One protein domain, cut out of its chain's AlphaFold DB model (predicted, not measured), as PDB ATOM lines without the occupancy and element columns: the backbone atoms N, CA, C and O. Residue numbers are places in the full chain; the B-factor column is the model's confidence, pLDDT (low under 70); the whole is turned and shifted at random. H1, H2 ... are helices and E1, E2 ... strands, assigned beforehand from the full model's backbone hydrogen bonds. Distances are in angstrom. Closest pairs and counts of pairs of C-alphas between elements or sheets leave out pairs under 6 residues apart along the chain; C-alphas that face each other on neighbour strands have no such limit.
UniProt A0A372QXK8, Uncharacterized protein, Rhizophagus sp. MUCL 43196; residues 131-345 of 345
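What this domain is: This is residues 131 to 345 of the 345 residues of an uncharacterized protein of Rhizophagus sp. MUCL 43196 (UniProt A0A372QXK8). A strongly twisted sheet of seven strands curls round the helix H6, with H5 on the same face and H3 on the opposite face, three layers in all. Long unnamed stretches run round the outside, and residues 175 to 180 of H2 and residues 283 to 288 stick out. The printed part has 215 residues with six named helices and seven named strands, in the order H1 E1 H2 H3 E2 E3 E4 H4 H5 H6 E5 E6 E7. The mixed sheet runs E1 E7 E6 E5 E4 E3 E2; the class is mixed, helices and strands. The whole is compact, with a radius of gyration of the C-alphas of 17.8 A and spans of 58 by 50 by 37 A.

How they stand to each other: H1, residues 132 to 136, is near H3, residues 203 to 218, with 5 pairs of C-alphas within 10 A. Edge strand E1, residues 166 to 169, is parallel to E7, residues 335 to 344, with N 168 and O 340 2.9 A apart. H2, residues 173 to 183, only grazes the sheet with residues 173 to 174. E2, residues 225 to 229, E3, residues 242 to 246, and E4, residues 251 to 257, form a meander, each strand the antiparallel neighbour of the one before, with N 228 and O 243 2.9 A apart and N 244 and O 253 2.9 A apart. H3 runs along the strands over E4 and E3 at a height over the sheet of 8.8 A; its closest C-alphas to E4 are those of Cys 207 and Cys 257, 6.2 A. H4, residues 260 to 263, is close to but not clearly touching H6, residues 295 to 308. H5, residues 271 to 283, touches H6 about perpendicular at 90 degrees, closest at the C-alphas of Tyr 275 and Phe 296, 5.3 A; H6 does so with residues 295 to 299 alone. E5, residues 313 to 317, is parallel to E4, N 315 and O 254 being 2.8 A apart; E4, H4 H5 H6, E5 is a strand-helix-strand unit, two parallel neighbour strands with helices between. E6, residues 322 to 332, completes a second meander, E5 E6 E7, with N 316 and O 323 3.0 A apart and N 326 and O 341 2.9 A apart. In H1, H5 and H6 every O i to N i+4 pair is within hydrogen-bond range; H2 has 5 of 7, H3 has 10 of 12, and H4 is too short for such a pair.

Where its parts are: H1 begins at C-alpha 132 (233.326, 95.305, 18.388). H3 measures 21.1 A and H6 19.7 A. E6, 29.6 A, bends by 53 degrees at residue 329. E7, 29.1 A, ends at C-alpha 344 (252.468, 94.547, 25.954).

The domain as a whole: The C-alphas farthest apart, those of Asn 186 and Tyr 286, are 58.3 A apart. The printed part has no cut. The long links are H1 to E1, H2 to H3, E2 to E3 and H5 to H6. Mean pLDDT of the printed part is 82.6, and residues 147 to 161, 181 to 186, 196 to 198 and 284 to 293 are under 70.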
ATOM      1  N   SER A 131     231.755  96.869  13.972       80.75
ATOM      2  CA  SER A 131     231.771  95.706  14.872       80.75
ATOM      3  C   SER A 131     232.673  95.940  16.092       80.75
ATOM      4  O   SER A 131     233.618  96.728  16.005       80.75
ATOM      5  N   LEU A 132     232.459  95.216  17.201       78.62
ATOM      6  CA  LEU A 132     233.326  95.305  18.388       78.62
ATOM      7  C   LEU A 132     234.816  95.057  18.068       78.62
ATOM      8  O   LEU A 132     235.638  95.882  18.469       78.62
ATOM      9  N   PRO A 133     235.204  94.029  17.278       79.06
ATOM     10  CA  PRO A 133     236.596  93.866  16.856       79.06
ATOM     11  C   PRO A 133     237.149  95.079  16.100       79.06
ATOM     12  O   PRO A 133     238.325  95.407  16.230       79.06
ATOM     13  N   THR A 134     236.318  95.758  15.304       81.62
ATOM     14  CA  THR A 134     236.718  96.993  14.618       81.62
ATOM     15  C   THR A 134     236.902  98.140  15.608       81.62
ATOM     16  O   THR A 134     237.843  98.908  15.446       81.62
ATOM     17  N   VAL A 135     236.046  98.253  16.632       81.56
ATOM     18  CA  VAL A 135     236.180  99.265  17.691       81.56
ATOM     19  C   VAL A 135     237.499  99.083  18.443       81.56
ATOM     20  O   VAL A 135     238.281 100.028  18.524       81.56
ATOM     21  N   VAL A 136     237.777  97.868  18.920       79.19
ATOM     22  CA  VAL A 136     238.958  97.554  19.742       79.19
ATOM     23  C   VAL A 136     240.269  97.702  18.959       79.19
ATOM     24  O   VAL A 136     241.288  98.063  19.533       79.19
ATOM     25  N   LYS A 137     240.252  97.503  17.635       81.81
ATOM     26  CA  LYS A 137     241.431  97.680  16.766       81.81
ATOM     27  C   LYS A 137     241.720  99.135  16.370       81.81
ATOM     28  O   LYS A 137     242.611  99.367  15.553       81.81
ATOM     29  N   ASN A 138     240.976 100.119  16.882       84.12
ATOM     30  CA  ASN A 138     241.283 101.522  16.598       84.12
ATOM     31  C   ASN A 138     242.602 101.943  17.253       84.12
ATOM     32  O   ASN A 138     242.889 101.606  18.395       84.12
ATOM     33  N   THR A 139     243.379 102.752  16.537       84.00
ATOM     34  CA  THR A 139     244.601 103.353  17.075       84.00
ATOM     35  C   THR A 139     244.260 104.608  17.876       84.00
ATOM     36  O   THR A 139     243.590 105.510  17.366       84.00
ATOM     37  N   LEU A 140     244.750 104.683  19.114       87.06
ATOM     38  CA  LEU A 140     244.627 105.875  19.952       87.06
ATOM     39  C   LEU A 140     245.408 107.059  19.348       87.06
ATOM     40  O   LEU A 140     246.450 106.861  18.715       87.06
ATOM     41  N   PRO A 141     244.949 108.312  19.527       88.12
ATOM     42  CA  PRO A 141     245.689 109.473  19.046       88.12
ATOM     43  C   PRO A 141     246.961 109.680  19.872       88.12
ATOM     44  O   PRO A 141     246.919 109.632  21.100       88.12
ATOM     45  N   ASN A 142     248.067 109.991  19.195       85.88
ATOM     46  CA  ASN A 142     249.355 110.267  19.836       85.88
ATOM     47  C   ASN A 142     249.286 111.462  20.797       85.88
ATOM     48  O   ASN A 142     248.706 112.507  20.482       85.88
ATOM     49  N   LEU A 143     249.980 111.352  21.931       86.88
ATOM     50  CA  LEU A 143     250.135 112.456  22.875       86.88
ATOM     51  C   LEU A 143     251.331 113.351  22.528       86.88
ATOM     52  O   LEU A 143     252.371 112.904  22.041       86.88
ATOM     53  N   THR A 144     251.206 114.652  22.808       85.75
ATOM     54  CA  THR A 144     252.294 115.621  22.614       85.75
ATOM     55  C   THR A 144     253.004 115.872  23.938       85.75
ATOM     56  O   THR A 144     252.440 116.466  24.849       85.75
ATOM     57  N   TYR A 145     254.263 115.468  24.056       81.25
ATOM     58  CA  TYR A 145     255.014 115.572  25.308       81.25
ATOM     59  C   TYR A 145     255.846 116.856  25.360       81.25
ATOM     60  O   TYR A 145     256.704 117.076  24.503       81.25
ATOM     61  N   LEU A 146     255.631 117.698  26.378       78.31
ATOM     62  CA  LEU A 146     256.443 118.902  26.575       78.31
ATOM     63  C   LEU A 146     257.785 118.559  27.228       78.31
ATOM     64  O   LEU A 146     257.863 117.902  28.268       78.31
ATOM     65  N   ASN A 147     258.868 119.076  26.648       67.50
ATOM     66  CA  ASN A 147     260.196 118.994  27.246       67.50
ATOM     67  C   ASN A 147     260.369 120.063  28.332       67.50
ATOM     68  O   ASN A 147     260.899 121.144  28.090       67.50
ATOM     69  N   LEU A 148     259.916 119.745  29.545       61.09
ATOM     70  CA  LEU A 148     260.166 120.548  30.743       61.09
ATOM     71  C   LEU A 148     261.538 120.194  31.351       61.09
ATOM     72  O   LEU A 148     261.953 119.038  31.297       61.09
ATOM     73  N   ARG A 149     262.255 121.178  31.923       51.16
ATOM     74  CA  ARG A 149     263.582 120.968  32.555       51.16
ATOM     75  C   ARG A 149     263.513 120.248  33.908       51.16
ATOM     76  O   ARG A 149     264.488 119.622  34.293       51.16
ATOM     77  N   ASN A 150     262.366 120.307  34.583       53.25
ATOM     78  CA  ASN A 150     262.134 119.700  35.896       53.25
ATOM     79  C   ASN A 150     261.065 118.609  35.767       53.25
ATOM     80  O   ASN A 150     259.935 118.780  36.223       53.25
ATOM     81  N   LYS A 151     261.390 117.523  35.061       58.72
ATOM     82  CA  LYS A 151     260.516 116.346  35.010       58.72
ATOM     83  C   LYS A 151     260.650 115.609  36.335       58.72
ATOM     84  O   LYS A 151     261.767 115.333  36.766       58.72
ATOM     85  N   SER A 152     259.523 115.321  36.982       53.66
ATOM     86  CA  SER A 152     259.546 114.393  38.105       53.66
ATOM     87  C   SER A 152     259.789 112.988  37.562       53.66
ATOM     88  O   SER A 152     259.031 112.522  36.709       53.66
ATOM     89  N   ASN A 153     260.852 112.352  38.050       53.91
ATOM     90  CA  ASN A 153     261.142 110.937  37.821       53.91
ATOM     91  C   ASN A 153     260.679 110.075  39.008       53.91
ATOM     92  O   ASN A 153     260.930 108.875  39.020       53.91
ATOM     93  N   SER A 154     260.057 110.678  40.032       45.47
ATOM     94  CA  SER A 154     259.655 109.952  41.235       45.47
ATOM     95  C   SER A 154     258.429 109.089  40.949       45.47
ATOM     96  O   SER A 154     257.366 109.619  40.622       45.47
ATOM     97  N   CYS A 155     258.574 107.778  41.115       49.53
ATOM     98  CA  CYS A 155     257.451 106.864  41.269       49.53
ATOM     99  C   CYS A 155     256.978 106.927  42.726       49.53
ATOM    100  O   CYS A 155     257.810 106.967  43.634       49.53
ATOM    101  N   THR A 156     255.667 106.946  42.960       52.97
ATOM    102  CA  THR A 156     255.133 106.738  44.308       52.97
ATOM    103  C   THR A 156     255.444 105.301  44.705       52.97
ATOM    104  O   THR A 156     255.094 104.366  43.986       52.97
ATOM    105  N   GLU A 157     256.155 105.116  45.814       51.12
ATOM    106  CA  GLU A 157     256.395 103.778  46.343       51.12
ATOM    107  C   GLU A 157     255.085 103.201  46.883       51.12
ATOM    108  O   GLU A 157     254.301 103.888  47.545       51.12
ATOM    109  N   SER A 158     254.851 101.925  46.591       52.81
ATOM    110  CA  SER A 158     253.750 101.179  47.187       52.81
ATOM    111  C   SER A 158     253.884 101.171  48.706       52.81
ATOM    112  O   SER A 158     254.963 100.924  49.242       52.81
ATOM    113  N   THR A 159     252.772 101.361  49.410       52.44
ATOM    114  CA  THR A 159     252.704 101.078  50.853       52.44
ATOM    115  C   THR A 159     252.717  99.571  51.141       52.44
ATOM    116  O   THR A 159     253.056  99.154  52.245       52.44
ATOM    117  N   GLU A 160     252.406  98.753  50.132       58.69
ATOM    118  CA  GLU A 160     252.449  97.293  50.161       58.69
ATOM    119  C   GLU A 160     253.776  96.809  49.562       58.69
ATOM    120  O   GLU A 160     253.966  96.838  48.345       58.69
ATOM    121  N   LEU A 161     254.694  96.350  50.418       66.62
ATOM    122  CA  LEU A 161     256.032  95.853  50.058       66.62
ATOM    123  C   LEU A 161     256.005  94.412  49.510       66.62
ATOM    124  O   LEU A 161     256.875  93.602  49.828       66.62
ATOM    125  N   ARG A 162     254.980  94.057  48.728       80.19
ATOM    126  CA  ARG A 162     254.900  92.743  48.078       80.19
ATOM    127  C   ARG A 162     255.506  92.818  46.690       80.19
ATOM    128  O   ARG A 162     255.188  93.715  45.915       80.19
ATOM    129  N   LEU A 163     256.350  91.843  46.388       88.19
ATOM    130  CA  LEU A 163     257.105  91.750  45.149       88.19
ATOM    131  C   LEU A 163     256.759  90.419  44.477       88.19
ATOM    132  O   LEU A 163     256.569  89.431  45.190       88.19
ATOM    133  N   PRO A 164     256.669  90.362  43.141       91.38
ATOM    134  CA  PRO A 164     256.613  89.088  42.454       91.38
ATOM    135  C   PRO A 164     257.967  88.380  42.578       91.38
ATOM    136  O   PRO A 164     259.038  88.987  42.409       91.38
ATOM    137  N   ASP A 165     257.914  87.076  42.831       90.19
ATOM    138  CA  ASP A 165     259.104  86.228  42.851       90.19
ATOM    139  C   ASP A 165     259.723  86.178  41.455       90.19
ATOM    140  O   ASP A 165     260.926  86.395  41.283       90.19
ATOM    141  N   GLU A 166     258.866  86.015  40.446       91.62
ATOM    142  CA  GLU A 166     259.236  85.993  39.039       91.62
ATOM    143  C   GLU A 166     258.232  86.762  38.176       91.62
ATOM    144  O   GLU A 166     257.029  86.811  38.459       91.62
ATOM    145  N   ILE A 167     258.742  87.336  37.088       94.69
ATOM    146  CA  ILE A 167     257.939  87.933  36.029       94.69
ATOM    147  C   ILE A 167     258.243  87.223  34.707       94.69
ATOM    148  O   ILE A 167     259.403  86.994  34.371       94.69
ATOM    149  N   VAL A 168     257.199  86.845  33.971       94.94
ATOM    150  CA  VAL A 168     257.300  86.066  32.729       94.94
ATOM    151  C   VAL A 168     256.376  86.620  31.647       94.94
ATOM    152  O   VAL A 168     255.420  87.343  31.928       94.94
ATOM    153  N   ASN A 169     256.655  86.279  30.390       94.88
ATOM    154  CA  ASN A 169     255.793  86.663  29.275       94.88
ATOM    155  C   ASN A 169     254.443  85.947  29.369       94.88
ATOM    156  O   ASN A 169     254.388  84.733  29.565       94.88
ATOM    157  N   TRP A 170     253.360  86.691  29.168       95.06
ATOM    158  CA  TRP A 170     252.026  86.127  28.996       95.06
ATOM    159  C   TRP A 170     251.815  85.772  27.521       95.06
ATOM    160  O   TRP A 170     251.236  86.532  26.741       95.06
ATOM    161  N   VAL A 171     252.359  84.624  27.122       93.00
ATOM    162  CA  VAL A 171     252.377  84.174  25.720       93.00
ATOM    163  C   VAL A 171     250.965  83.852  25.220       93.00
ATOM    164  O   VAL A 171     250.653  84.069  24.051       93.00
ATOM    165  N   GLU A 172     250.093  83.389  26.113       92.88
ATOM    166  CA  GLU A 172     248.721  82.993  25.805       92.88
ATOM    167  C   GLU A 172     247.720  84.159  25.819       92.88
ATOM    168  O   GLU A 172     246.537  83.935  25.571       92.88
ATOM    169  N   PHE A 173     248.153  85.401  26.078       91.81
ATOM    170  CA  PHE A 173     247.256  86.555  26.241       91.81
ATOM    171  C   PHE A 173     246.262  86.713  25.081       91.81
ATOM    172  O   PHE A 173     245.053  86.710  25.293       91.81
ATOM    173  N   GLU A 174     246.764  86.783  23.846       88.19
ATOM    174  CA  GLU A 174     245.934  86.947  22.645       88.19
ATOM    175  C   GLU A 174     244.933  85.794  22.479       88.19
ATOM    176  O   GLU A 174     243.787  85.993  22.081       88.19
ATOM    177  N   GLN A 175     245.340  84.571  22.824       87.75
ATOM    178  CA  GLN A 175     244.488  83.384  22.730       87.75
ATOM    179  C   GLN A 175     243.395  83.405  23.804       87.75
ATOM    180  O   GLN A 175     242.245  83.088  23.501       87.75
ATOM    181  N   GLU A 176     243.730  83.815  25.032       87.88
ATOM    182  CA  GLU A 176     242.772  84.012  26.126       87.88
ATOM    183  C   GLU A 176     241.744  85.100  25.766       87.88
ATOM    184  O   GLU A 176     240.543  84.894  25.952       87.88
ATOM    185  N   VAL A 177     242.185  86.222  25.179       82.38
ATOM    186  CA  VAL A 177     241.295  87.303  24.722       82.38
ATOM    187  C   VAL A 177     240.383  86.836  23.587       82.38
ATOM    188  O   VAL A 177     239.177  87.073  23.633       82.38
ATOM    189  N   LEU A 178     240.919  86.136  22.583       79.75
ATOM    190  CA  LEU A 178     240.124  85.607  21.469       79.75
ATOM    191  C   LEU A 178     239.095  84.568  21.926       79.75
ATOM    192  O   LEU A 178     237.975  84.560  21.418       79.75
ATOM    193  N   ALA A 179     239.444  83.715  22.894       80.81
ATOM    194  CA  ALA A 179     238.511  82.751  23.471       80.81
ATOM    195  C   ALA A 179     237.352  83.445  24.204       80.81
ATOM    196  O   ALA A 179     236.217  82.976  24.131       80.81
ATOM    197  N   TRP A 180     237.620  84.580  24.861       72.62
ATOM    198  CA  TRP A 180     236.593  85.401  25.508       72.62
ATOM    199  C   TRP A 180     235.690  86.127  24.495       72.62
ATOM    200  O   TRP A 180     234.489  86.258  24.711       72.62
ATOM    201  N   GLN A 181     236.234  86.538  23.344       63.06
ATOM    202  CA  GLN A 181     235.489  87.218  22.273       63.06
ATOM    203  C   GLN A 181     234.501  86.318  21.498       63.06
ATOM    204  O   GLN A 181     233.807  86.809  20.612       63.06
ATOM    205  N   LEU A 182     234.381  85.020  21.788       52.62
ATOM    206  CA  LEU A 182     233.456  84.140  21.053       52.62
ATOM    207  C   LEU A 182     231.961  84.402  21.344       52.62
ATOM    208  O   LEU A 182     231.115  83.893  20.614       52.62
ATOM    209  N   GLU A 183     231.628  85.236  22.338       56.84
ATOM    210  CA  GLU A 183     230.247  85.642  22.665       56.84
ATOM    211  C   GLU A 183     229.838  87.022  22.108       56.84
ATOM    212  O   GLU A 183     228.882  87.632  22.590       56.84
ATOM    213  N   VAL A 184     230.541  87.559  21.102       56.91
ATOM    214  CA  VAL A 184     230.195  88.879  20.545       56.91
ATOM    215  C   VAL A 184     228.846  88.796  19.823       56.91
ATOM    216  O   VAL A 184     228.733  88.263  18.720       56.91
ATOM    217  N   ASP A 185     227.820  89.346  20.472       60.06
ATOM    218  CA  ASP A 185     226.512  89.630  19.889       60.06
ATOM    219  C   ASP A 185     226.691  90.408  18.568       60.06
ATOM    220  O   ASP A 185     227.631  91.193  18.429       60.06
ATOM    221  N   ASN A 186     225.781  90.252  17.602       64.50
ATOM    222  CA  ASN A 186     225.795  90.974  16.315       64.50
ATOM    223  C   ASN A 186     225.469  92.478  16.487       64.50
ATOM    224  O   ASN A 186     224.858  93.107  15.622       64.50
ATOM    225  N   LYS A 187     225.840  93.053  17.635       74.81
ATOM    226  CA  LYS A 187     225.671  94.452  17.979       74.81
ATOM    227  C   LYS A 187     226.596  95.310  17.142       74.81
ATOM    228  O   LYS A 187     227.745  94.995  16.834       74.81
ATOM    229  N   GLU A 188     226.034  96.448  16.818       78.88
ATOM    230  CA  GLU A 188     226.577  97.423  15.912       78.88
ATOM    231  C   GLU A 188     226.919  98.652  16.770       78.88
ATOM    232  O   GLU A 188     226.057  99.201  17.459       78.88
ATOM    233  N   TYR A 189     228.197  99.036  16.801       80.25
ATOM    234  CA  TYR A 189     228.718 100.068  17.697       80.25
ATOM    235  C   TYR A 189     229.031 101.350  16.943       80.25
ATOM    236  O   TYR A 189     229.507 101.334  15.806       80.25
ATOM    237  N   GLN A 190     228.817 102.488  17.595       81.75
ATOM    238  CA  GLN A 190     229.242 103.762  17.038       81.75
ATOM    239  C   GLN A 190     230.771 103.824  16.982       81.75
ATOM    240  O   GLN A 190     231.457 103.497  17.951       81.75
ATOM    241  N   LYS A 191     231.310 104.286  15.851       83.25
ATOM    242  CA  LYS A 191     232.744 104.537  15.713       83.25
ATOM    243  C   LYS A 191     233.249 105.513  16.793       83.25
ATOM    244  O   LYS A 191     232.684 106.606  16.913       83.25
ATOM    245  N   PRO A 192     234.319 105.160  17.536       83.56
ATOM    246  CA  PRO A 192     234.920 106.036  18.530       83.56
ATOM    247  C   PRO A 192     235.314 107.394  17.963       83.56
ATOM    248  O   PRO A 192     235.813 107.498  16.840       83.56
ATOM    249  N   THR A 193     235.136 108.434  18.770       84.62
ATOM    250  CA  THR A 193     235.654 109.771  18.477       84.62
ATOM    251  C   THR A 193     236.703 110.116  19.516       84.62
ATOM    252  O   THR A 193     236.376 110.329  20.677       84.62
ATOM    253  N   PHE A 194     237.964 110.179  19.096       86.94
ATOM    254  CA  PHE A 194     239.062 110.471  20.009       86.94
ATOM    255  C   PHE A 194     239.388 111.962  20.072       86.94
ATOM    256  O   PHE A 194     239.406 112.673  19.060       86.94
ATOM    257  N   SER A 195     239.750 112.422  21.264       82.69
ATOM    258  CA  SER A 195     240.304 113.751  21.489       82.69
ATOM    259  C   SER A 195     241.727 113.833  20.924       82.69
ATOM    260  O   SER A 195     242.651 113.196  21.430       82.69
ATOM    261  N   GLN A 196     241.914 114.616  19.854       69.38
ATOM    262  CA  GLN A 196     243.120 114.543  19.016       69.38
ATOM    263  C   GLN A 196     244.356 115.309  19.516       69.38
ATOM    264  O   GLN A 196     245.402 115.227  18.872       69.38
ATOM    265  N   ARG A 197     244.290 116.093  20.601       61.84
ATOM    266  CA  ARG A 197     245.439 116.907  21.050       61.84
ATOM    267  C   ARG A 197     245.462 117.096  22.559       61.84
ATOM    268  O   ARG A 197     244.743 117.940  23.089       61.84
ATOM    269  N   ARG A 198     246.359 116.373  23.235       69.12
ATOM    270  CA  ARG A 198     246.719 116.649  24.630       69.12
ATOM    271  C   ARG A 198     248.214 116.825  24.787       69.12
ATOM    272  O   ARG A 198     249.020 116.070  24.242       69.12
ATOM    273  N   THR A 199     248.551 117.866  25.531       82.62
ATOM    274  CA  THR A 199     249.915 118.153  25.922       82.62
ATOM    275  C   THR A 199     250.183 117.514  27.275       82.62
ATOM    276  O   THR A 199     249.502 117.835  28.242       82.62
ATOM    277  N   VAL A 200     251.171 116.627  27.340       84.12
ATOM    278  CA  VAL A 200     251.556 115.926  28.565       84.12
ATOM    279  C   VAL A 200     252.676 116.690  29.253       84.12
ATOM    280  O   VAL A 200     253.750 116.908  28.680       84.12
ATOM    281  N   THR A 201     252.421 117.060  30.502       82.56
ATOM    282  CA  THR A 201     253.374 117.688  31.423       82.56
ATOM    283  C   THR A 201     253.593 116.857  32.683       82.56
ATOM    284  O   THR A 201     254.662 116.940  33.286       82.56
ATOM    285  N   CYS A 202     252.617 116.032  33.062       79.94
ATOM    286  CA  CYS A 202     252.650 115.197  34.257       79.94
ATOM    287  C   CYS A 202     251.792 113.931  34.097       79.94
ATOM    288  O   CYS A 202     251.087 113.769  33.103       79.94
ATOM    289  N   GLU A 203     251.839 113.047  35.096       83.50
ATOM    290  CA  GLU A 203     251.041 111.811  35.154       83.50
ATOM    291  C   GLU A 203     249.534 112.088  35.065       83.50
ATOM    292  O   GLU A 203     248.835 111.435  34.301       83.50
ATOM    293  N   LYS A 204     249.042 113.156  35.708       85.50
ATOM    294  CA  LYS A 204     247.626 113.554  35.630       85.50
ATOM    295  C   LYS A 204     247.141 113.789  34.193       85.50
ATOM    296  O   LYS A 204     245.971 113.539  33.896       85.50
ATOM    297  N   ASP A 205     248.012 114.257  33.299       86.38
ATOM    298  CA  ASP A 205     247.657 114.447  31.889       86.38
ATOM    299  C   ASP A 205     247.505 113.100  31.160       86.38
ATOM    300  O   ASP A 205     246.637 112.985  30.296       86.38
ATOM    301  N   ILE A 206     248.294 112.084  31.542       88.69
ATOM    302  CA  ILE A 206     248.161 110.695  31.066       88.69
ATOM    303  C   ILE A 206     246.854 110.090  31.574       88.69
ATOM    304  O   ILE A 206     246.095 109.542  30.775       88.69
ATOM    305  N   CYS A 207     246.546 110.258  32.864       88.88
ATOM    306  CA  CYS A 207     245.288 109.781  33.438       88.88
ATOM    307  C   CYS A 207     244.092 110.404  32.706       88.88
ATOM    308  O   CYS A 207     243.210 109.699  32.234       88.88
ATOM    309  N   THR A 208     244.113 111.725  32.502       86.81
ATOM    310  CA  THR A 208     243.031 112.432  31.794       86.81
ATOM    311  C   THR A 208     242.911 111.999  30.326       86.81
ATOM    312  O   THR A 208     241.814 111.965  29.774       86.81
ATOM    313  N   ALA A 209     244.028 111.713  29.649       90.50
ATOM    314  CA  ALA A 209     243.991 111.208  28.278       90.50
ATOM    315  C   ALA A 209     243.398 109.794  28.209       90.50
ATOM    316  O   ALA A 209     242.603 109.524  27.310       90.50
ATOM    317  N   SER A 210     243.759 108.931  29.162       91.06
ATOM    318  CA  SER A 210     243.255 107.558  29.270       91.06
ATOM    319  C   SER A 210     241.754 107.541  29.550       91.06
ATOM    320  O   SER A 210     241.013 106.871  28.840       91.06
ATOM    321  N   ASP A 211     241.289 108.361  30.491       89.06
ATOM    322  CA  ASP A 211     239.868 108.502  30.821       89.06
ATOM    323  C   ASP A 211     239.020 108.821  29.575       89.06
ATOM    324  O   ASP A 211     238.080 108.114  29.227       89.06
ATOM    325  N   ILE A 212     239.444 109.811  28.791       87.62
ATOM    326  CA  ILE A 212     238.652 110.296  27.653       87.62
ATOM    327  C   ILE A 212     238.782 109.404  26.416       87.62
ATOM    328  O   ILE A 212     237.799 109.084  25.754       87.62
ATOM    329  N   ASN A 213     240.002 109.011  26.052       90.75
ATOM    330  CA  ASN A 213     240.212 108.289  24.795       90.75
ATOM    331  C   ASN A 213     240.092 106.770  24.946       90.75
ATOM    332  O   ASN A 213     239.951 106.090  23.934       90.75
ATOM    333  N   ILE A 214     240.144 106.241  26.170       89.94
ATOM    334  CA  ILE A 214     239.992 104.809  26.440       89.94
ATOM    335  C   ILE A 214     238.672 104.579  27.176       89.94
ATOM    336  O   ILE A 214     237.799 103.905  26.641       89.94
ATOM    337  N   TYR A 215     238.461 105.163  28.356       89.00
ATOM    338  CA  TYR A 215     237.336 104.759  29.211       89.00
ATOM    339  C   TYR A 215     235.984 105.247  28.701       89.00
ATOM    340  O   TYR A 215     235.069 104.436  28.551       89.00
ATOM    341  N   GLU A 216     235.852 106.526  28.346       85.25
ATOM    342  CA  GLU A 216     234.625 107.058  27.731       85.25
ATOM    343  C   GLU A 216     234.307 106.359  26.397       85.25
ATOM    344  O   GLU A 216     233.147 106.273  25.997       85.25
ATOM    345  N   THR A 217     235.329 105.819  25.722       85.44
ATOM    346  CA  THR A 217     235.169 105.055  24.478       85.44
ATOM    347  C   THR A 217     234.732 103.609  24.727       85.44
ATOM    348  O   THR A 217     233.906 103.094  23.975       85.44
ATOM    349  N   LEU A 218     235.265 102.947  25.758       84.69
ATOM    350  CA  LEU A 218     234.971 101.544  26.062       84.69
ATOM    351  C   LEU A 218     233.682 101.361  26.878       84.69
ATOM    352  O   LEU A 218     232.974 100.380  26.672       84.69
ATOM    353  N   THR A 219     233.338 102.304  27.759       83.06
ATOM    354  CA  THR A 219     232.162 102.209  28.651       83.06
ATOM    355  C   THR A 219     230.838 101.982  27.901       83.06
ATOM    356  O   THR A 219     230.044 101.145  28.327       83.06
ATOM    357  N   PRO A 220     230.557 102.648  26.759       79.69
ATOM    358  CA  PRO A 220     229.336 102.388  25.996       79.69
ATOM    359  C   PRO A 220     229.299 101.008  25.325       79.69
ATOM    360  O   PRO A 220     228.222 100.573  24.916       79.69
ATOM    361  N   LEU A 221     230.451 100.342  25.166       79.56
ATOM    362  CA  LEU A 221     230.547  99.048  24.484       79.56
ATOM    363  C   LEU A 221     230.058  97.904  25.374       79.56
ATOM    364  O   LEU A 221     229.447  96.959  24.873       79.56
ATOM    365  N   ASP A 222     230.301  98.021  26.679       77.88
ATOM    366  CA  ASP A 222     229.862  97.067  27.687       77.88
ATOM    367  C   ASP A 222     229.525  97.778  29.005       77.88
ATOM    368  O   ASP A 222     230.386  98.061  29.833       77.88
ATOM    369  N   GLN A 223     228.231  98.024  29.220       74.25
ATOM    370  CA  GLN A 223     227.717  98.662  30.438       74.25
ATOM    371  C   GLN A 223     227.876  97.788  31.694       74.25
ATOM    372  O   GLN A 223     227.603  98.254  32.801       74.25
ATOM    373  N   SER A 224     228.270  96.518  31.546       81.00
ATOM    374  CA  SER A 224     228.564  95.650  32.683       81.00
ATOM    375  C   SER A 224     229.929  95.937  33.312       81.00
ATOM    376  O   SER A 224     230.182  95.447  34.413       81.00
ATOM    377  N   ILE A 225     230.768  96.752  32.660       86.62
ATOM    378  CA  ILE A 225     232.097  97.150  33.120       86.62
ATOM    379  C   ILE A 225     232.141  98.671  33.282       86.62
ATOM    380  O   ILE A 225     231.747  99.424  32.396       86.62
ATOM    381  N   LEU A 226     232.647  99.127  34.426       87.56
ATOM    382  CA  LEU A 226     232.798 100.540  34.752       87.56
ATOM    383  C   LEU A 226     234.257 100.844  35.084       87.56
ATOM    384  O   LEU A 226     234.895 100.124  35.855       87.56
ATOM    385  N   PHE A 227     234.754 101.945  34.535       90.19
ATOM    386  CA  PHE A 227     236.061 102.514  34.845       90.19
ATOM    387  C   PHE A 227     235.858 103.675  35.815       90.19
ATOM    388  O   PHE A 227     235.063 104.571  35.536       90.19
ATOM    389  N   LEU A 228     236.536 103.657  36.960       89.06
ATOM    390  CA  LEU A 228     236.369 104.660  38.012       89.06
ATOM    391  C   LEU A 228     237.729 105.186  38.486       89.06
ATOM    392  O   LEU A 228     238.748 104.506  38.363       89.06
ATOM    393  N   ASP A 229     237.730 106.381  39.085       89.88
ATOM    394  CA  ASP A 229     238.875 106.898  39.850       89.88
ATOM    395  C   ASP A 229     239.258 105.885  40.936       89.88
ATOM    396  O   ASP A 229     238.382 105.326  41.602       89.88
ATOM    397  N   GLY A 230     240.552 105.643  41.149       87.00
ATOM    398  CA  GLY A 230     240.987 104.617  42.099       87.00
ATOM    399  C   GLY A 230     240.620 104.884  43.563       87.00
ATOM    400  O   GLY A 230     240.754 103.993  44.398       87.00
ATOM    401  N   ARG A 231     240.095 106.075  43.883       84.75
ATOM    402  CA  ARG A 231     239.549 106.432  45.203       84.75
ATOM    403  C   ARG A 231     238.025 106.311  45.283       84.75
ATOM    404  O   ARG A 231     237.447 106.693  46.298       84.75
ATOM    405  N   ALA A 232     237.362 105.822  44.236       83.75
ATOM    406  CA  ALA A 232     235.904 105.734  44.188       83.75
ATOM    407  C   ALA A 232     235.322 104.712  45.181       83.75
ATOM    408  O   ALA A 232     234.165 104.843  45.577       83.75
ATOM    409  N   LEU A 233     236.107 103.712  45.600       82.38
ATOM    410  CA  LEU A 233     235.694 102.694  46.565       82.38
ATOM    411  C   LEU A 233     236.548 102.763  47.836       82.38
ATOM    412  O   LEU A 233     237.754 102.539  47.792       82.38
ATOM    413  N   GLU A 234     235.908 103.006  48.984       83.94
ATOM    414  CA  GLU A 234     236.587 103.099  50.292       83.94
ATOM    415  C   GLU A 234     237.259 101.787  50.727       83.94
ATOM    416  O   GLU A 234     238.185 101.804  51.533       83.94
ATOM    417  N   SER A 235     236.798 100.646  50.206       84.31
ATOM    418  CA  SER A 235     237.318  99.320  50.551       84.31
ATOM    419  C   SER A 235     238.637  98.971  49.865       84.31
ATOM    420  O   SER A 235     239.205  97.922  50.163       84.31
ATOM    421  N   ILE A 236     239.099  99.789  48.915       87.62
ATOM    422  CA  ILE A 236     240.317  99.504  48.160       87.62
ATOM    423  C   ILE A 236     241.538  99.855  49.000       87.62
ATOM    424  O   ILE A 236     241.658 100.952  49.544       87.62
ATOM    425  N   VAL A 237     242.462  98.903  49.083       88.62
ATOM    426  CA  VAL A 237     243.758  99.099  49.725       88.62
ATOM    427  C   VAL A 237     244.723  99.722  48.721       88.62
ATOM    428  O   VAL A 237     244.905  99.206  47.616       88.62
ATOM    429  N   GLY A 238     245.365 100.817  49.125       86.94
ATOM    430  CA  GLY A 238     246.236 101.610  48.261       86.94
ATOM    431  C   GLY A 238     245.490 102.735  47.543       86.94
ATOM    432  O   GLY A 238     244.363 103.078  47.889       86.94
ATOM    433  N   GLN A 239     246.158 103.360  46.576       88.75
ATOM    434  CA  GLN A 239     245.592 104.428  45.750       88.75
ATOM    435  C   GLN A 239     246.042 104.216  44.301       88.75
ATOM    436  O   GLN A 239     246.955 104.910  43.854       88.75
ATOM    437  N   PRO A 240     245.480 103.214  43.596       92.19
ATOM    438  CA  PRO A 240     245.691 103.105  42.156       92.19
ATOM    439  C   PRO A 240     245.156 104.357  41.454       92.19
ATOM    440  O   PRO A 240     244.270 105.034  41.983       92.19
ATOM    441  N   ASP A 241     245.655 104.660  40.259       92.75
ATOM    442  CA  ASP A 241     245.107 105.769  39.466       92.75
ATOM    443  C   ASP A 241     243.646 105.514  39.079       92.75
ATOM    444  O   ASP A 241     242.782 106.382  39.241       92.75
ATOM    445  N   PHE A 242     243.360 104.293  38.625       94.44
ATOM    446  CA  PHE A 242     242.025 103.862  38.239       94.44
ATOM    447  C   PHE A 242     241.723 102.437  38.682       94.44
ATOM    448  O   PHE A 242     242.607 101.606  38.915       94.44
ATOM    449  N   ILE A 243     240.430 102.151  38.770       94.88
ATOM    450  CA  ILE A 243     239.889 100.835  39.086       94.88
ATOM    451  C   ILE A 243     238.850 100.453  38.040       94.88
ATOM    452  O   ILE A 243     238.130 101.302  37.512       94.88
ATOM    453  N   ILE A 244     238.760  99.161  37.760       94.69
ATOM    454  CA  ILE A 244     237.758  98.594  36.865       94.69
ATOM    455  C   ILE A 244     236.878  97.674  37.694       94.69
ATOM    456  O   ILE A 244     237.371  96.747  38.345       94.69
ATOM    457  N   VAL A 245     235.578  97.939  37.676       91.06
ATOM    458  CA  VAL A 245     234.573  97.201  38.442       91.06
ATOM    459  C   VAL A 245     233.493  96.669  37.510       91.06
ATOM    460  O   VAL A 245     233.281  97.208  36.425       91.06
ATOM    461  N   ASN A 246     232.788  95.619  37.924       88.81
ATOM    462  CA  ASN A 246     231.564  95.225  37.229       88.81
ATOM    463  C   ASN A 246     230.359  96.083  37.665       88.81
ATOM    464  O   ASN A 246     230.450  96.893  38.588       88.81
ATOM    465  N   SER A 247     229.198  95.849  37.055       82.75
ATOM    466  CA  SER A 247     227.928  96.517  37.386       82.75
ATOM    467  C   SER A 247     227.473  96.353  38.843       82.75
ATOM    468  O   SER A 247     226.678  97.153  39.329       82.75
ATOM    469  N   ASN A 248     227.995  95.352  39.559       86.31
ATOM    470  CA  ASN A 248     227.750  95.132  40.986       86.31
ATOM    471  C   ASN A 248     228.816  95.792  41.880       86.31
ATOM    472  O   ASN A 248     228.885  95.483  43.069       86.31
ATOM    473  N   MET A 249     229.662  96.667  41.326       86.94
ATOM    474  CA  MET A 249     230.781  97.331  42.008       86.94
ATOM    475  C   MET A 249     231.834  96.361  42.567       86.94
ATOM    476  O   MET A 249     232.593  96.708  43.472       86.94
ATOM    477  N   VAL A 250     231.911  95.140  42.026       90.06
ATOM    478  CA  VAL A 250     232.977  94.193  42.368       90.06
ATOM    479  C   VAL A 250     234.227  94.575  41.591       90.06
ATOM    480  O   VAL A 250     234.190  94.671  40.365       90.06
ATOM    481  N   LEU A 251     235.332  94.767  42.309       93.44
ATOM    482  CA  LEU A 251     236.632  95.097  41.736       93.44
ATOM    483  C   LEU A 251     237.177  93.939  40.892       93.44
ATOM    484  O   LEU A 251     237.318  92.819  41.379       93.44
ATOM    485  N   LEU A 252     237.488  94.228  39.629       93.81
ATOM    486  CA  LEU A 252     238.004  93.262  38.659       93.81
ATOM    487  C   LEU A 252     239.505  93.443  38.425       93.81
ATOM    488  O   LEU A 252     240.247  92.465  38.326       93.81
ATOM    489  N   MET A 253     239.942  94.698  38.316       95.25
ATOM    490  CA  MET A 253     241.294  95.058  37.904       95.25
ATOM    491  C   MET A 253     241.656  96.451  38.426       95.25
ATOM    492  O   MET A 253     240.797  97.319  38.579       95.25
ATOM    493  N   ILE A 254     242.945  96.656  38.678       95.38
ATOM    494  CA  ILE A 254     243.536  97.968  38.962       95.38
ATOM    495  C   ILE A 254     244.338  98.452  37.758       95.38
ATOM    496  O   ILE A 254     244.876  97.642  37.002       95.38
ATOM    497  N   TRP A 255     244.416  99.764  37.575       96.25
ATOM    498  CA  TRP A 255     245.138 100.385  36.474       96.25
ATOM    499  C   TRP A 255     245.983 101.535  37.005       96.25
ATOM    500  O   TRP A 255     245.462 102.483  37.589       96.25
ATOM    501  N   GLU A 256     247.285 101.460  36.755       95.19
ATOM    502  CA  GLU A 256     248.257 102.484  37.119       95.19
ATOM    503  C   GLU A 256     248.793 103.166  35.860       95.19
ATOM    504  O   GLU A 256     249.219 102.519  34.897       95.19
ATOM    505  N   CYS A 257     248.792 104.491  35.870       92.31
ATOM    506  CA  CYS A 257     249.380 105.314  34.837       92.31
ATOM    507  C   CYS A 257     250.799 105.722  35.231       92.31
ATOM    508  O   CYS A 257     251.117 106.015  36.383       92.31
ATOM    509  N   LYS A 258     251.670 105.803  34.232       90.44
ATOM    510  CA  LYS A 258     252.988 106.425  34.351       90.44
ATOM    511  C   LYS A 258     253.258 107.256  33.114       90.44
ATOM    512  O   LYS A 258     252.705 107.031  32.047       90.44
ATOM    513  N   THR A 259     254.140 108.236  33.215       88.19
ATOM    514  CA  THR A 259     254.623 108.915  32.009       88.19
ATOM    515  C   THR A 259     255.718 108.077  31.350       88.19
ATOM    516  O   THR A 259     256.481 107.375  32.020       88.19
ATOM    517  N   LYS A 260     255.891 108.220  30.034       86.81
ATOM    518  CA  LYS A 260     256.979 107.534  29.323       86.81
ATOM    519  C   LYS A 260     258.388 107.911  29.795       86.81
ATOM    520  O   LYS A 260     259.309 107.128  29.629       86.81
ATOM    521  N   TRP A 261     258.589 109.102  30.370       83.19
ATOM    522  CA  TRP A 261     259.893 109.488  30.933       83.19
ATOM    523  C   TRP A 261     260.120 108.956  32.345       83.19
ATOM    524  O   TRP A 261     261.267 108.942  32.784       83.19
ATOM    525  N   VAL A 262     259.051 108.559  33.047       83.06
ATOM    526  CA  VAL A 262     259.179 107.769  34.266       83.06
ATOM    527  C   VAL A 262     259.601 106.375  33.840       83.06
ATOM    528  O   VAL A 262     260.753 106.050  34.075       83.06
ATOM    529  N   LEU A 263     258.773 105.611  33.117       86.19
ATOM    530  CA  LEU A 263     259.094 104.213  32.776       86.19
ATOM    531  C   LEU A 263     260.310 104.038  31.857       86.19
ATOM    532  O   LEU A 263     261.010 103.048  31.989       86.19
ATOM    533  N   LYS A 264     260.588 104.987  30.957       84.69
ATOM    534  CA  LYS A 264     261.738 104.973  30.029       84.69
ATOM    535  C   LYS A 264     261.865 103.703  29.167       84.69
ATOM    536  O   LYS A 264     262.927 103.490  28.601       84.69
ATOM    537  N   VAL A 265     260.797 102.918  29.012       85.75
ATOM    538  CA  VAL A 265     260.775 101.738  28.136       85.75
ATOM    539  C   VAL A 265     260.755 102.204  26.681       85.75
ATOM    540  O   VAL A 265     259.838 102.918  26.264       85.75
ATOM    541  N   LEU A 266     261.781 101.854  25.907       84.12
ATOM    542  CA  LEU A 266     261.797 102.119  24.469       84.12
ATOM    543  C   LEU A 266     260.902 101.113  23.715       84.12
ATOM    544  O   LEU A 266     260.688 100.001  24.193       84.12
ATOM    545  N   PRO A 267     260.398 101.441  22.506       79.19
ATOM    546  CA  PRO A 267     259.470 100.576  21.763       79.19
ATOM    547  C   PRO A 267     259.956  99.148  21.478       79.19
ATOM    548  O   PRO A 267     259.151  98.266  21.207       79.19
ATOM    549  N   ASN A 268     261.268  98.932  21.481       81.06
ATOM    550  CA  ASN A 268     261.928  97.664  21.188       81.06
ATOM    551  C   ASN A 268     262.552  97.008  22.428       81.06
ATOM    552  O   ASN A 268     263.261  96.013  22.290       81.06
ATOM    553  N   GLU A 269     262.352  97.589  23.609       85.75
ATOM    554  CA  GLU A 269     262.836  97.029  24.863       85.75
ATOM    555  C   GLU A 269     261.770  96.158  25.518       85.75
ATOM    556  O   GLU A 269     260.574  96.444  25.476       85.75
ATOM    557  N   ASP A 270     262.232  95.084  26.145       87.94
ATOM    558  CA  ASP A 270     261.392  94.181  26.909       87.94
ATOM    559  C   ASP A 270     261.333  94.634  28.374       87.94
ATOM    560  O   ASP A 270     262.351  94.680  29.072       87.94
ATOM    561  N   ILE A 271     260.122  94.942  28.848       90.69
ATOM    562  CA  ILE A 271     259.892  95.397  30.223       90.69
ATOM    563  C   ILE A 271     260.321  94.342  31.255       90.69
ATOM    564  O   ILE A 271     260.740  94.701  32.353       90.69
ATOM    565  N   ILE A 272     260.257  93.051  30.906       92.31
ATOM    566  CA  ILE A 272     260.657  91.946  31.785       92.31
ATOM    567  C   ILE A 272     262.168  91.974  31.987       92.31
ATOM    568  O   ILE A 272     262.642  91.977  33.123       92.31
ATOM    569  N   THR A 273     262.926  92.065  30.893       91.88
ATOM    570  CA  THR A 273     264.386  92.208  30.935       91.88
ATOM    571  C   THR A 273     264.804  93.421  31.769       91.88
ATOM    572  O   THR A 273     265.675  93.300  32.632       91.88
ATOM    573  N   LEU A 274     264.154  94.574  31.570       91.25
ATOM    574  CA  LEU A 274     264.435  95.787  32.345       91.25
ATOM    575  C   LEU A 274     264.105  95.608  33.835       91.25
ATOM    576  O   LEU A 274     264.898  95.997  34.693       91.25
ATOM    577  N   TYR A 275     262.976  94.971  34.157       91.94
ATOM    578  CA  TYR A 275     262.596  94.675  35.537       91.94
ATOM    579  C   TYR A 275     263.619  93.773  36.236       91.94
ATOM    580  O   TYR A 275     264.020  94.076  37.359       91.94
ATOM    581  N   VAL A 276     264.066  92.691  35.588       90.25
ATOM    582  CA  VAL A 276     265.048  91.755  36.164       90.25
ATOM    583  C   VAL A 276     266.382  92.456  36.426       90.25
ATOM    584  O   VAL A 276     266.933  92.327  37.516       90.25
ATOM    585  N   GLN A 277     266.860  93.272  35.481       88.44
ATOM    586  CA  GLN A 277     268.086  94.062  35.653       88.44
ATOM    587  C   GLN A 277     267.984  95.055  36.824       88.44
ATOM    588  O   GLN A 277     268.918  95.198  37.622       88.44
ATOM    589  N   GLU A 278     266.847  95.748  36.954       87.25
ATOM    590  CA  GLU A 278     266.608  96.651  38.082       87.25
ATOM    591  C   GLU A 278     266.474  95.894  39.415       87.25
ATOM    592  O   GLU A 278     267.017  96.359  40.421       87.25
ATOM    593  N   LYS A 279     265.812  94.725  39.427       86.62
ATOM    594  CA  LYS A 279     265.677  93.846  40.603       86.62
ATOM    595  C   LYS A 279     267.046  93.392  41.102       86.62
ATOM    596  O   LYS A 279     267.355  93.600  42.270       86.62
ATOM    597  N   GLU A 280     267.912  92.888  40.222       84.31
ATOM    598  CA  GLU A 280     269.285  92.489  40.571       84.31
ATOM    599  C   GLU A 280     270.107  93.647  41.149       84.31
ATOM    600  O   GLU A 280     270.884  93.463  42.084       84.31
ATOM    601  N   THR A 281     269.925  94.864  40.631       81.19
ATOM    602  CA  THR A 281     270.640  96.049  41.129       81.19
ATOM    603  C   THR A 281     270.152  96.484  42.518       81.19
ATOM    604  O   THR A 281     270.936  97.023  43.304       81.19
ATOM    605  N   LYS A 282     268.863  96.279  42.822       77.31
ATOM    606  CA  LYS A 282     268.226  96.688  44.084       77.31
ATOM    607  C   LYS A 282     268.326  95.644  45.190       77.31
ATOM    608  O   LYS A 282     268.512  96.017  46.344       77.31
ATOM    609  N   GLU A 283     268.194  94.370  44.845       76.50
ATOM    610  CA  GLU A 283     268.216  93.243  45.785       76.50
ATOM    611  C   GLU A 283     269.591  92.556  45.850       76.50
ATOM    612  O   GLU A 283     269.850  91.759  46.749       76.50
ATOM    613  N   GLY A 284     270.494  92.862  44.913       68.06
ATOM    614  CA  GLY A 284     271.833  92.286  44.859       68.06
ATOM    615  C   GLY A 284     272.803  92.820  45.924       68.06
ATOM    616  O   GLY A 284     272.552  93.828  46.588       68.06
ATOM    617  N   PRO A 285     273.983  92.186  46.062       59.66
ATOM    618  CA  PRO A 285     274.956  92.496  47.117       59.66
ATOM    619  C   PRO A 285     275.583  93.897  47.009       59.66
ATOM    620  O   PRO A 285     276.183  94.379  47.968       59.66
ATOM    621  N   TYR A 286     275.450  94.559  45.856       59.78
ATOM    622  CA  TYR A 286     275.949  95.910  45.604       59.78
ATOM    623  C   TYR A 286     274.785  96.858  45.305       59.78
ATOM    624  O   TYR A 286     274.611  97.291  44.166       59.78
ATOM    625  N   VAL A 287     274.006  97.191  46.339       58.81
ATOM    626  CA  VAL A 287     272.913  98.171  46.253       58.81
ATOM    627  C   VAL A 287     273.481  99.518  45.802       58.81
ATOM    628  O   VAL A 287     274.125 100.237  46.568       58.81
ATOM    629  N   ARG A 288     273.263  99.876  44.534       53.41
ATOM    630  CA  ARG A 288     273.539 101.231  44.045       53.41
ATOM    631  C   ARG A 288     272.315 102.094  44.305       53.41
ATOM    632  O   ARG A 288     271.230 101.789  43.822       53.41
ATOM    633  N   SER A 289     272.496 103.212  45.005       48.28
ATOM    634  CA  SER A 289     271.471 104.249  45.165       48.28
ATOM    635  C   SER A 289     271.282 105.024  43.853       48.28
ATOM    636  O   SER A 289     271.642 106.197  43.754       48.28
ATOM    637  N   ASN A 290     270.786 104.368  42.805       49.41
ATOM    638  CA  ASN A 290     270.379 105.052  41.584       49.41
ATOM    639  C   ASN A 290     268.876 105.343  41.654       49.41
ATOM    640  O   ASN A 290     268.040 104.450  41.507       49.41
ATOM    641  N   ASN A 291     268.548 106.628  41.816       51.19
ATOM    642  CA  ASN A 291     267.191 107.195  41.811       51.19
ATOM    643  C   ASN A 291     266.487 107.133  40.433       51.19
ATOM    644  O   ASN A 291     265.489 107.815  40.221       51.19
ATOM    645  N   ASP A 292     267.013 106.364  39.478       53.38
ATOM    646  CA  ASP A 292     266.541 106.313  38.087       53.38
ATOM    647  C   ASP A 292     265.608 105.129  37.779       53.38
ATOM    648  O   ASP A 292     265.159 105.002  36.641       53.38
ATOM    649  N   SER A 293     265.325 104.286  38.775       56.41
ATOM    650  CA  SER A 293     264.665 102.981  38.629       56.41
ATOM    651  C   SER A 293     263.145 103.066  38.775       56.41
ATOM    652  O   SER A 293     262.586 102.990  39.875       56.41
ATOM    653  N   SER A 294     262.476 103.243  37.643       73.75
ATOM    654  CA  SER A 294     261.033 103.446  37.558       73.75
ATOM    655  C   SER A 294     260.249 102.167  37.300       73.75
ATOM    656  O   SER A 294     259.115 102.070  37.765       73.75
ATOM    657  N   ILE A 295     260.821 101.193  36.588       88.38
ATOM    658  CA  ILE A 295     260.092 100.004  36.132       88.38
ATOM    659  C   ILE A 295     259.876  99.051  37.298       88.38
ATOM    660  O   ILE A 295     258.740  98.657  37.549       88.38
ATOM    661  N   PHE A 296     260.931  98.750  38.061       87.75
ATOM    662  CA  PHE A 296     260.831  97.929  39.263       87.75
ATOM    663  C   PHE A 296     259.814  98.513  40.240       87.75
ATOM    664  O   PHE A 296     258.916  97.816  40.693       87.75
ATOM    665  N   GLY A 297     259.907  99.819  40.516       86.69
ATOM    666  CA  GLY A 297     258.957 100.503  41.396       86.69
ATOM    667  C   GLY A 297     257.519 100.418  40.882       86.69
ATOM    668  O   GLY A 297     256.629 100.041  41.637       86.69
ATOM    669  N   SER A 298     257.303 100.696  39.594       90.56
ATOM    670  CA  SER A 298     255.960 100.727  38.999       90.56
ATOM    671  C   SER A 298     255.320  99.340  38.922       90.56
ATOM    672  O   SER A 298     254.155  99.190  39.272       90.56
ATOM    673  N   ILE A 299     256.063  98.304  38.518       92.94
ATOM    674  CA  ILE A 299     255.544  96.926  38.484       92.94
ATOM    675  C   ILE A 299     255.187  96.459  39.896       92.94
ATOM    676  O   ILE A 299     254.112  95.898  40.100       92.94
ATOM    677  N   ASN A 300     256.040  96.743  40.881       91.19
ATOM    678  CA  ASN A 300     255.783  96.368  42.271       91.19
ATOM    679  C   ASN A 300     254.622  97.145  42.885       91.19
ATOM    680  O   ASN A 300     253.898  96.604  43.714       91.19
ATOM    681  N   GLN A 301     254.394  98.381  42.447       90.69
ATOM    682  CA  GLN A 301     253.219  99.151  42.830       90.69
ATOM    683  C   GLN A 301     251.929  98.468  42.367       90.69
ATOM    684  O   GLN A 301     251.049  98.186  43.181       90.69
ATOM    685  N   VAL A 302     251.850  98.112  41.083       94.44
ATOM    686  CA  VAL A 302     250.695  97.407  40.509       94.44
ATOM    687  C   VAL A 302     250.523  96.033  41.167       94.44
ATOM    688  O   VAL A 302     249.428  95.686  41.611       94.44
ATOM    689  N   TYR A 303     251.609  95.273  41.325       94.62
ATOM    690  CA  TYR A 303     251.591  93.962  41.974       94.62
ATOM    691  C   TYR A 303     251.156  94.025  43.447       94.62
ATOM    692  O   TYR A 303     250.363  93.193  43.898       94.62
ATOM    693  N   GLY A 304     251.628  95.029  44.190       92.81
ATOM    694  CA  GLY A 304     251.234  95.296  45.570       92.81
ATOM    695  C   GLY A 304     249.733  95.543  45.686       92.81
ATOM    696  O   GLY A 304     249.065  94.879  46.480       92.81
ATOM    697  N   TYR A 305     249.171  96.396  44.821       93.44
ATOM    698  CA  TYR A 305     247.723  96.618  44.761       93.44
ATOM    699  C   TYR A 305     246.947  95.347  44.406       93.44
ATOM    700  O   TYR A 305     245.929  95.061  45.041       93.44
ATOM    701  N   MET A 306     247.428  94.551  43.445       94.50
ATOM    702  CA  MET A 306     246.800  93.271  43.101       94.50
ATOM    703  C   MET A 306     246.791  92.311  44.291       94.50
ATOM    704  O   MET A 306     245.794  91.635  44.537       94.50
ATOM    705  N   CYS A 307     247.879  92.250  45.054       92.25
ATOM    706  CA  CYS A 307     247.962  91.390  46.225       92.25
ATOM    707  C   CYS A 307     247.051  91.859  47.360       92.25
ATOM    708  O   CYS A 307     246.314  91.045  47.915       92.25
ATOM    709  N   ALA A 308     247.087  93.150  47.689       90.94
ATOM    710  CA  ALA A 308     246.323  93.726  48.791       90.94
ATOM    711  C   ALA A 308     244.808  93.642  48.561       90.94
ATOM    712  O   ALA A 308     244.046  93.393  49.491       90.94
ATOM    713  N   ASN A 309     244.380  93.761  47.302       91.38
ATOM    714  CA  ASN A 309     242.973  93.688  46.910       91.38
ATOM    715  C   ASN A 309     242.555  92.299  46.392       91.38
ATOM    716  O   ASN A 309     241.462  92.144  45.859       91.38
ATOM    717  N   SER A 310     243.408  91.277  46.543       91.88
ATOM    718  CA  SER A 310     243.141  89.896  46.102       91.88
ATOM    719  C   SER A 310     242.764  89.757  44.617       91.88
ATOM    720  O   SER A 310     242.003  88.871  44.236       91.88
ATOM    721  N   LEU A 311     243.338  90.597  43.756       93.88
ATOM    722  CA  LEU A 311     243.056  90.623  42.324       93.88
ATOM    723  C   LEU A 311     243.956  89.673  41.541       93.88
ATOM    724  O   LEU A 311     245.109  89.410  41.910       93.88
ATOM    725  N   LYS A 312     243.407  89.185  40.426       95.12
ATOM    726  CA  LYS A 312     244.139  88.404  39.427       95.12
ATOM    727  C   LYS A 312     244.769  89.290  38.353       95.12
ATOM    728  O   LYS A 312     245.843  88.952  37.873       95.12
ATOM    729  N   TYR A 313     244.141  90.410  37.999       96.50
ATOM    730  CA  TYR A 313     244.550  91.227  36.859       96.50
ATOM    731  C   TYR A 313     244.890  92.665  37.256       96.50
ATOM    732  O   TYR A 313     244.302  93.225  38.184       96.50
ATOM    733  N   GLY A 314     245.843  93.252  36.538       97.06
ATOM    734  CA  GLY A 314     246.276  94.637  36.693       97.06
ATOM    735  C   GLY A 314     246.764  95.208  35.366       97.06
ATOM    736  O   GLY A 314     247.068  94.459  34.438       97.06
ATOM    737  N   VAL A 315     246.835  96.532  35.276       97.00
ATOM    738  CA  VAL A 315     247.349  97.248  34.106       97.00
ATOM    739  C   VAL A 315     248.364  98.290  34.545       97.00
ATOM    740  O   VAL A 315     248.138  99.032  35.498       97.00
ATOM    741  N   LEU A 316     249.466  98.359  33.806       96.19
ATOM    742  CA  LEU A 316     250.402  99.472  33.827       96.19
ATOM    743  C   LEU A 316     250.348 100.142  32.454       96.19
ATOM    744  O   LEU A 316     250.474  99.458  31.442       96.19
ATOM    745  N   SER A 317     250.172 101.459  32.379       94.12
ATOM    746  CA  SER A 317     250.072 102.143  31.085       94.12
ATOM    747  C   SER A 317     250.817 103.470  31.054       94.12
ATOM    748  O   SER A 317     250.806 104.242  32.011       94.12
ATOM    749  N   THR A 318     251.429 103.764  29.907       91.75
ATOM    750  CA  THR A 318     251.908 105.110  29.549       91.75
ATOM    751  C   THR A 318     250.977 105.843  28.604       91.75
ATOM    752  O   THR A 318     251.375 106.865  28.045       91.75
ATOM    753  N   TYR A 319     249.770 105.313  28.395       90.94
ATOM    754  CA  TYR A 319     248.883 105.614  27.276       90.94
ATOM    755  C   TYR A 319     249.446 105.179  25.910       90.94
ATOM    756  O   TYR A 319     248.729 104.554  25.138       90.94
ATOM    757  N   ASP A 320     250.721 105.461  25.617       87.62
ATOM    758  CA  ASP A 320     251.375 105.051  24.364       87.62
ATOM    759  C   ASP A 320     251.665 103.539  24.316       87.62
ATOM    760  O   ASP A 320     251.661 102.942  23.245       87.62
ATOM    761  N   GLN A 321     251.942 102.936  25.473       89.75
ATOM    762  CA  GLN A 321     252.152 101.500  25.658       89.75
ATOM    763  C   GLN A 321     251.375 101.037  26.884       89.75
ATOM    764  O   GLN A 321     251.384 101.726  27.913       89.75
ATOM    765  N   THR A 322     250.736  99.873  26.782       92.06
ATOM    766  CA  THR A 322     249.963  99.286  27.879       92.06
ATOM    767  C   THR A 322     250.437  97.866  28.150       92.06
ATOM    768  O   THR A 322     250.450  97.028  27.254       92.06
ATOM    769  N   TRP A 323     250.816  97.602  29.399       95.56
ATOM    770  CA  TRP A 323     251.195  96.282  29.882       95.56
ATOM    771  C   TRP A 323     250.051  95.682  30.696       95.56
ATOM    772  O   TRP A 323     249.679  96.201  31.752       95.56
ATOM    773  N   PHE A 324     249.508  94.574  30.204       96.56
ATOM    774  CA  PHE A 324     248.529  93.756  30.904       96.56
ATOM    775  C   PHE A 324     249.242  92.760  31.804       96.56
ATOM    776  O   PHE A 324     250.109  92.010  31.353       96.56
ATOM    777  N   LEU A 325     248.849  92.741  33.076       97.38
ATOM    778  CA  LEU A 325     249.456  91.911  34.102       97.38
ATOM    779  C   LEU A 325     248.459  90.884  34.640       97.38
ATOM    780  O   LEU A 325     247.302  91.204  34.926       97.38
ATOM    781  N   LYS A 326     248.930  89.652  34.840       96.56
ATOM    782  CA  LYS A 326     248.168  88.553  35.449       96.56
ATOM    783  C   LYS A 326     248.984  87.925  36.570       96.56
ATOM    784  O   LYS A 326     250.104  87.477  36.358       96.56
ATOM    785  N   ARG A 327     248.426  87.900  37.776       94.94
ATOM    786  CA  ARG A 327     249.039  87.308  38.968       94.94
ATOM    787  C   ARG A 327     248.510  85.903  39.178       94.94
ATOM    788  O   ARG A 327     247.297  85.696  39.195       94.94
ATOM    789  N   GLU A 328     249.412  84.965  39.429       93.06
ATOM    790  CA  GLU A 328     249.069  83.610  39.851       93.06
ATOM    791  C   GLU A 328     249.952  83.173  41.021       93.06
ATOM    792  O   GLU A 328     251.110  83.573  41.130       93.06
ATOM    793  N   ALA A 329     249.376  82.371  41.917       84.75
ATOM    794  CA  ALA A 329     250.128  81.663  42.943       84.75
ATOM    795  C   ALA A 329     250.473  80.278  42.392       84.75
ATOM    796  O   ALA A 329     249.579  79.481  42.094       84.75
ATOM    797  N   VAL A 330     251.761  80.013  42.215       82.44
ATOM    798  CA  VAL A 330     252.286  78.758  41.683       82.44
ATOM    799  C   VAL A 330     252.942  78.004  42.826       82.44
ATOM    800  O   VAL A 330     253.709  78.583  43.580       82.44
ATOM    801  N   LYS A 331     252.669  76.706  42.962       79.25
ATOM    802  CA  LYS A 331     253.360  75.888  43.961       79.25
ATOM    803  C   LYS A 331     254.682  75.392  43.402       79.25
ATOM    804  O   LYS A 331     254.681  74.596  42.464       79.25
ATOM    805  N   VAL A 332     255.786  75.819  44.002       73.56
ATOM    806  CA  VAL A 332     257.130  75.312  43.702       73.56
ATOM    807  C   VAL A 332     257.650  74.661  44.974       73.56
ATOM    808  O   VAL A 332     257.669  75.281  46.026       73.56
ATOM    809  N   GLU A 333     257.955  73.364  44.907       77.12
ATOM    810  CA  GLU A 333     258.468  72.579  46.049       77.12
ATOM    811  C   GLU A 333     257.586  72.591  47.320       77.12
ATOM    812  O   GLU A 333     258.021  72.211  48.402       77.12
ATOM    813  N   GLY A 334     256.303  72.939  47.180       71.38
ATOM    814  CA  GLY A 334     255.351  73.015  48.292       71.38
ATOM    815  C   GLY A 334     255.181  74.414  48.888       71.38
ATOM    816  O   GLY A 334     254.302  74.581  49.731       71.38
ATOM    817  N   GLU A 335     255.939  75.405  48.413       71.50
ATOM    818  CA  GLU A 335     255.799  76.818  48.771       71.50
ATOM    819  C   GLU A 335     255.009  77.584  47.697       71.50
ATOM    820  O   GLU A 335     255.080  77.274  46.503       71.50
ATOM    821  N   ASP A 336     254.212  78.566  48.129       77.06
ATOM    822  CA  ASP A 336     253.440  79.426  47.231       77.06
ATOM    823  C   ASP A 336     254.348  80.534  46.672       77.06
ATOM    824  O   ASP A 336     254.733  81.454  47.390       77.06
ATOM    825  N   HIS A 337     254.646  80.459  45.378       81.69
ATOM    826  CA  HIS A 337     255.387  81.457  44.615       81.69
ATOM    827  C   HIS A 337     254.441  82.408  43.877       81.69
ATOM    828  O   HIS A 337     253.553  81.994  43.127       81.69
ATOM    829  N   GLY A 338     254.652  83.707  44.052       89.00
ATOM    830  CA  GLY A 338     253.957  84.768  43.344       89.00
ATOM    831  C   GLY A 338     254.536  84.994  41.950       89.00
ATOM    832  O   GLY A 338     255.498  85.744  41.787       89.00
ATOM    833  N   ARG A 339     253.900  84.416  40.928       93.75
ATOM    834  CA  ARG A 339     254.251  84.625  39.516       93.75
ATOM    835  C   ARG A 339     253.438  85.767  38.914       93.75
ATOM    836  O   ARG A 339     252.214  85.825  39.074       93.75
ATOM    837  N   LEU A 340     254.113  86.656  38.189       96.25
ATOM    838  CA  LEU A 340     253.491  87.733  37.423       96.25
ATOM    839  C   LEU A 340     253.707  87.519  35.923       96.25
ATOM    840  O   LEU A 340     254.828  87.458  35.439       96.25
ATOM    841  N   TYR A 341     252.624  87.427  35.173       96.25
ATOM    842  CA  TYR A 341     252.635  87.371  33.720       96.25
ATOM    843  C   TYR A 341     252.454  88.784  33.159       96.25
ATOM    844  O   TYR A 341     251.632  89.532  33.687       96.25
ATOM    845  N   SER A 342     253.185  89.140  32.102       95.69
ATOM    846  CA  SER A 342     253.113  90.451  31.441       95.69
ATOM    847  C   SER A 342     252.944  90.314  29.926       95.69
ATOM    848  O   SER A 342     253.647  89.524  29.294       95.69
ATOM    849  N   HIS A 343     252.045  91.103  29.339       94.56
ATOM    850  CA  HIS A 343     251.871  91.267  27.891       94.56
ATOM    851  C   HIS A 343     251.843  92.752  27.534       94.56
ATOM    852  O   HIS A 343     251.159  93.509  28.214       94.56
ATOM    853  N   VAL A 344     252.537  93.171  26.473       91.25
ATOM    854  CA  VAL A 344     252.468  94.547  25.954       91.25
ATOM    855  C   VAL A 344     251.558  94.597  24.729       91.25
ATOM    856  O   VAL A 344     251.720  93.772  23.833       91.25
ATOM    857  N   ALA A 345     250.626  95.550  24.705       82.56
ATOM    858  CA  ALA A 345     249.716  95.806  23.585       82.56
ATOM    859  C   ALA A 345     250.007  97.137  22.885       82.56
ATOM    860  O   ALA A 345     250.452  98.088  23.581       82.56
TER     861      ALA A 345